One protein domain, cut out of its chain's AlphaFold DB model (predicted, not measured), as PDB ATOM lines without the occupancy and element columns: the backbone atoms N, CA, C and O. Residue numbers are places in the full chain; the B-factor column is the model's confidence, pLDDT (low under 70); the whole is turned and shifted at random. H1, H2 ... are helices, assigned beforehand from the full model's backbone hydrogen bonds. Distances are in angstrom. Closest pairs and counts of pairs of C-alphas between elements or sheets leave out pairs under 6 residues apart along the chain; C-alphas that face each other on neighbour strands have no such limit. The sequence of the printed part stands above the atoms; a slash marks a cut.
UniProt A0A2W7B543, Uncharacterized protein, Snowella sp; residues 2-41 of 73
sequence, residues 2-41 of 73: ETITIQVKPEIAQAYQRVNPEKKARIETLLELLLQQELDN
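What this domain is: This is residues 2 to 41 of the 73 residues of an uncharacterized protein of Snowella sp (UniProt A0A2W7B543). A long helix, H2, and a short one, H1, meet near the tight link between them and make an open V, with H2 as the long arm. From the far end of H1 an extended stretch, residues 2 to 9, folds back off to one side of the V and stands free of both helices. The printed part has 40 residues with two named helices, H1 then H2, and no named strand; its class is all helix. It is loose, with a radius of gyration of the C-alphas of 11.4 A, and elongated, spanning 34 by 22 by 16 A.

Where its parts are: H2 covers residues 21 to 39 and is 26.4 A long from first to last C-alpha, from C-alpha 21 at (-13.867, -21.084, 38.447) to C-alpha 39 at (-13.473, 2.037, 25.740). H1 covers residues 10 to 18, measures 12.6 A and begins with C-alpha 10 at (-9.668, -5.467, 49.459).

How they stand to each other: H2 and H1 are close but not clearly touching, with 1 pair of C-alphas within 8 A. The closest C-alphas are those of Tyr 16 and Lys 24, 7.1 A apart. The helices stand at a steep tilt of 50 degrees and run opposite ways. Their centres are 15.9 A apart. In both helices every O i to N i+4 pair is within hydrogen-bond range.

The domain as a whole: The two C-alphas farthest apart, those of Arg 18 and Asn 41, are 34.3 A apart. The printed part has no cut, and the link from H1 to H2, of 2 residues, is tight. Residues 28 to 41, of which 28 to 39 belong to H2, stand free. The mean pLDDT of the printed part is 91.8; residue 41 is under 70.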
ATOM      1  N   GLU A   2      -4.489 -10.812  26.761       87.62
ATOM      2  CA  GLU A   2      -3.631  -9.950  27.569       87.62
ATOM      3  C   GLU A   2      -4.285  -9.735  28.931       87.62
ATOM      4  O   GLU A   2      -5.510  -9.764  29.046       87.62
ATOM      5  N   THR A   3      -3.468  -9.549  29.965       90.94
ATOM      6  CA  THR A   3      -3.946  -9.387  31.340       90.94
ATOM      7  C   THR A   3      -3.742  -7.952  31.785       90.94
ATOM      8  O   THR A   3      -2.621  -7.447  31.770       90.94
ATOM      9  N   ILE A   4      -4.812  -7.325  32.267       89.69
ATOM     10  CA  ILE A   4      -4.758  -6.032  32.948       89.69
ATOM     11  C   ILE A   4      -4.959  -6.224  34.454       89.69
ATOM     12  O   ILE A   4      -5.667  -7.130  34.892       89.69
ATOM     13  N   THR A   5      -4.331  -5.370  35.265       93.56
ATOM     14  CA  THR A   5      -4.518  -5.368  36.725       93.56
ATOM     15  C   THR A   5      -5.410  -4.200  37.116       93.56
ATOM     16  O   THR A   5      -5.043  -3.047  36.907       93.56
ATOM     17  N   ILE A   6      -6.568  -4.495  37.708       91.50
ATOM     18  CA  ILE A   6      -7.531  -3.485  38.160       91.50
ATOM     19  C   ILE A   6      -7.506  -3.426  39.685       91.50
ATOM     20  O   ILE A   6      -7.671  -4.441  40.363       91.50
ATOM     21  N   GLN A   7      -7.308  -2.227  40.233       96.31
ATOM     22  CA  GLN A   7      -7.395  -2.015  41.673       96.31
ATOM     23  C   GLN A   7      -8.861  -1.979  42.108       96.31
ATOM     24  O   GLN A   7      -9.653  -1.180  41.615       96.31
ATOM     25  N   VAL A   8      -9.213  -2.838  43.059       95.50
ATOM     26  CA  VAL A   8     -10.541  -2.912  43.679       95.50
ATOM     27  C   VAL A   8     -10.397  -2.862  45.195       95.50
ATOM     28  O   VAL A   8      -9.298  -3.008  45.733       95.50
ATOM     29  N   LYS A   9     -11.509  -2.681  45.913       98.19
ATOM     30  CA  LYS A   9     -11.483  -2.737  47.378       98.19
ATOM     31  C   LYS A   9     -11.004  -4.120  47.867       98.19
ATOM     32  O   LYS A   9     -11.359  -5.127  47.240       98.19
ATOM     33  N   PRO A  10     -10.241  -4.207  48.975       97.50
ATOM     34  CA  PRO A  10      -9.668  -5.467  49.459       97.50
ATOM     35  C   PRO A  10     -10.692  -6.593  49.641       97.50
ATOM     36  O   PRO A  10     -10.424  -7.743  49.296       97.50
ATOM     37  N   GLU A  11     -11.883  -6.270  50.139       97.50
ATOM     38  CA  GLU A  11     -12.975  -7.218  50.346       97.50
ATOM     39  C   GLU A  11     -13.471  -7.849  49.036       97.50
ATOM     40  O   GLU A  11     -13.769  -9.045  49.001       97.50
ATOM     41  N   ILE A  12     -13.480  -7.083  47.940       96.81
ATOM     42  CA  ILE A  12     -13.870  -7.564  46.611       96.81
ATOM     43  C   ILE A  12     -12.794  -8.488  46.050       96.81
ATOM     44  O   ILE A  12     -13.122  -9.571  45.570       96.81
ATOM     45  N   ALA A  13     -11.516  -8.112  46.163       96.31
ATOM     46  CA  ALA A  13     -10.406  -8.954  45.714       96.31
ATOM     47  C   ALA A  13     -10.408 -10.313  46.433       96.31
ATOM     48  O   ALA A  13     -10.303 -11.362  45.797       96.31
ATOM     49  N   GLN A  14     -10.604 -10.308  47.755       96.44
ATOM     50  CA  GLN A  14     -10.692 -11.537  48.542       96.44
ATOM     51  C   GLN A  14     -11.910 -12.388  48.165       96.44
ATOM     52  O   GLN A  14     -11.793 -13.609  48.053       96.44
ATOM     53  N   ALA A  15     -13.078 -11.769  47.967       96.56
ATOM     54  CA  ALA A  15     -14.276 -12.481  47.533       96.56
ATOM     55  C   ALA A  15     -14.079 -13.099  46.141       96.56
ATOM     56  O   ALA A  15     -14.368 -14.280  45.953       96.56
ATOM     57  N   TYR A  16     -13.515 -12.339  45.198       95.38
ATOM     58  CA  TYR A  16     -13.214 -12.808  43.848       95.38
ATOM     59  C   TYR A  16     -12.254 -14.001  43.863       95.38
ATOM     60  O   TYR A  16     -12.500 -15.006  43.207       95.38
ATOM     61  N   GLN A  17     -11.191 -13.954  44.668       93.19
ATOM     62  CA  GLN A  17     -10.227 -15.054  44.761       93.19
ATOM     63  C   GLN A  17     -10.854 -16.364  45.257       93.19
ATOM     64  O   GLN A  17     -10.425 -17.432  44.812       93.19
ATOM     65  N   ARG A  18     -11.876 -16.282  46.120       95.62
ATOM     66  CA  ARG A  18     -12.540 -17.428  46.763       95.62
ATOM     67  C   ARG A  18     -13.712 -18.017  45.972       95.62
ATOM     68  O   ARG A  18     -14.167 -19.103  46.326       95.62
ATOM     69  N   VAL A  19     -14.234 -17.340  44.944       95.44
ATOM     70  CA  VAL A  19     -15.321 -17.910  44.126       95.44
ATOM     71  C   VAL A  19     -14.822 -19.058  43.243       95.44
ATOM     72  O   VAL A  19     -13.639 -19.147  42.907       95.44
ATOM     73  N   ASN A  20     -15.746 -19.943  42.865       95.81
ATOM     74  CA  ASN A  20     -15.455 -21.066  41.982       95.81
ATOM     75  C   ASN A  20     -15.040 -20.596  40.563       95.81
ATOM     76  O   ASN A  20     -15.331 -19.458  40.178       95.81
ATOM     77  N   PRO A  21     -14.365 -21.455  39.774       94.19
ATOM     78  CA  PRO A  21     -13.867 -21.084  38.447       94.19
ATOM     79  C   PRO A  21     -14.961 -20.626  37.475       94.19
ATOM     80  O   PRO A  21     -14.760 -19.669  36.738       94.19
ATOM     81  N   GLU A  22     -16.137 -21.255  37.513       94.94
ATOM     82  CA  GLU A  22     -17.270 -20.898  36.651       94.94
ATOM     83  C   GLU A  22     -17.747 -19.460  36.900       94.94
ATOM     84  O   GLU A  22     -17.956 -18.679  35.971       94.94
ATOM     85  N   LYS A  23     -17.857 -19.066  38.172       94.12
ATOM     86  CA  LYS A  23     -18.252 -17.708  38.542       94.12
ATOM     87  C   LYS A  23     -17.160 -16.688  38.223       94.12
ATOM     88  O   LYS A  23     -17.512 -15.570  37.863       94.12
ATOM     89  N   LYS A  24     -15.873 -17.053  38.319       94.12
ATOM     90  CA  LYS A  24     -14.762 -16.196  37.852       94.12
ATOM     91  C   LYS A  24     -14.863 -15.932  36.355       94.12
ATOM     92  O   LYS A  24     -14.939 -14.774  35.971       94.12
ATOM     93  N   ALA A  25     -14.995 -16.986  35.549       93.50
ATOM     94  CA  ALA A  25     -15.127 -16.869  34.098       93.50
ATOM     95  C   ALA A  25     -16.316 -15.978  33.708       93.50
ATOM     96  O   ALA A  25     -16.180 -15.079  32.885       93.50
ATOM     97  N   ARG A  26     -17.470 -16.147  34.371       95.12
ATOM     98  CA  ARG A  26     -18.632 -15.275  34.145       95.12
ATOM     99  C   ARG A  26     -18.337 -13.804  34.457       95.12
ATOM    100  O   ARG A  26     -18.798 -12.929  33.730       95.12
ATOM    101  N   ILE A  27     -17.630 -13.521  35.551       94.88
ATOM    102  CA  ILE A  27     -17.253 -12.149  35.919       94.88
ATOM    103  C   ILE A  27     -16.271 -11.571  34.893       94.88
ATOM    104  O   ILE A  27     -16.435 -10.419  34.507       94.88
ATOM    105  N   GLU A  28     -15.303 -12.358  34.424       92.81
ATOM    106  CA  GLU A  28     -14.346 -11.951  33.386       92.81
ATOM    107  C   GLU A  28     -15.056 -11.590  32.078       92.81
ATOM    108  O   GLU A  28     -14.798 -10.519  31.534       92.81
ATOM    109  N   THR A  29     -16.030 -12.391  31.633       93.81
ATOM    110  CA  THR A  29     -16.843 -12.078  30.444       93.81
ATOM    111  C   THR A  29     -17.634 -10.779  30.602       93.81
ATOM    112  O   THR A  29     -17.720  -9.981  29.672       93.81
ATOM    113  N   LEU A  30     -18.224 -10.543  31.779       95.12
ATOM    114  CA  LEU A  30     -18.957  -9.301  32.043       95.12
ATOM    115  C   LEU A  30     -18.027  -8.084  32.070       95.12
ATOM    116  O   LEU A  30     -18.403  -7.022  31.584       95.12
ATOM    117  N   LEU A  31     -16.826  -8.240  32.632       93.38
ATOM    118  CA  LEU A  31     -15.822  -7.184  32.667       93.38
ATOM    119  C   LEU A  31     -15.311  -6.855  31.261       93.38
ATOM    120  O   LEU A  31     -15.168  -5.682  30.942       93.38
ATOM    121  N   GLU A  32     -15.076  -7.864  30.422       90.38
ATOM    122  CA  GLU A  32     -14.677  -7.670  29.026       90.38
ATOM    123  C   GLU A  32     -15.736  -6.890  28.241       90.38
ATOM    124  O   GLU A  32     -15.398  -5.899  27.601       90.38
ATOM    125  N   LEU A  33     -17.014  -7.273  28.351       87.12
ATOM    126  CA  LEU A  33     -18.111  -6.564  27.687       87.12
ATOM    127  C   LEU A  33     -18.219  -5.108  28.159       87.12
ATOM    128  O   LEU A  33     -18.385  -4.206  27.342       87.12
ATOM    129  N   LEU A  34     -18.116  -4.878  29.470       89.81
ATOM    130  CA  LEU A  34     -18.164  -3.531  30.030       89.81
ATOM    131  C   LEU A  34     -16.988  -2.685  29.528       89.81
ATOM    132  O   LEU A  34     -17.186  -1.556  29.099       89.81
ATOM    133  N   LEU A  35     -15.769  -3.229  29.554       89.31
ATOM    134  CA  LEU A  35     -14.583  -2.524  29.071       89.31
ATOM    135  C   LEU A  35     -14.666  -2.245  27.575       89.31
ATOM    136  O   LEU A  35     -14.271  -1.166  27.159       89.31
ATOM    137  N   GLN A  36     -15.195  -3.175  26.779       85.19
ATOM    138  CA  GLN A  36     -15.486  -2.909  25.376       85.19
ATOM    139  C   GLN A  36     -16.425  -1.714  25.264       85.19
ATOM    140  O   GLN A  36     -16.049  -0.751  24.631       85.19
ATOM    141  N   GLN A  37     -17.572  -1.700  25.940       82.00
ATOM    142  CA  GLN A  37     -18.527  -0.589  25.836       82.00
ATOM    143  C   GLN A  37     -17.965   0.767  26.280       82.00
ATOM    144  O   GLN A  37     -18.238   1.775  25.642       82.00
ATOM    145  N   GLU A  38     -17.191   0.801  27.363       85.06
ATOM    146  CA  GLU A  38     -16.658   2.051  27.920       85.06
ATOM    147  C   GLU A  38     -15.424   2.570  27.164       85.06
ATOM    148  O   GLU A  38     -15.140   3.767  27.182       85.06
ATOM    149  N   LEU A  39     -14.656   1.678  26.531       83.94
ATOM    150  CA  LEU A  39     -13.473   2.037  25.740       83.94
ATOM    151  C   LEU A  39     -13.787   2.185  24.250       83.94
ATOM    152  O   LEU A  39     -12.987   2.763  23.508       83.94
ATOM    153  N   ASP A  40     -14.922   1.651  23.807       76.31
ATOM    154  CA  ASP A  40     -15.406   1.810  22.451       76.31
ATOM    155  C   ASP A  40     -15.906   3.246  22.287       76.31
ATOM    156  O   ASP A  40     -16.984   3.628  22.731       76.31
ATOM    157  N   ASN A  41     -15.081   4.070  21.644       68.38
ATOM    158  CA  ASN A  41     -15.433   5.448  21.305       68.38
ATOM    159  C   ASN A  41     -16.440   5.522  20.148       68.38
ATOM    160  O   ASN A  41     -16.756   6.622  19.694       68.38
TER     161      ASN A  41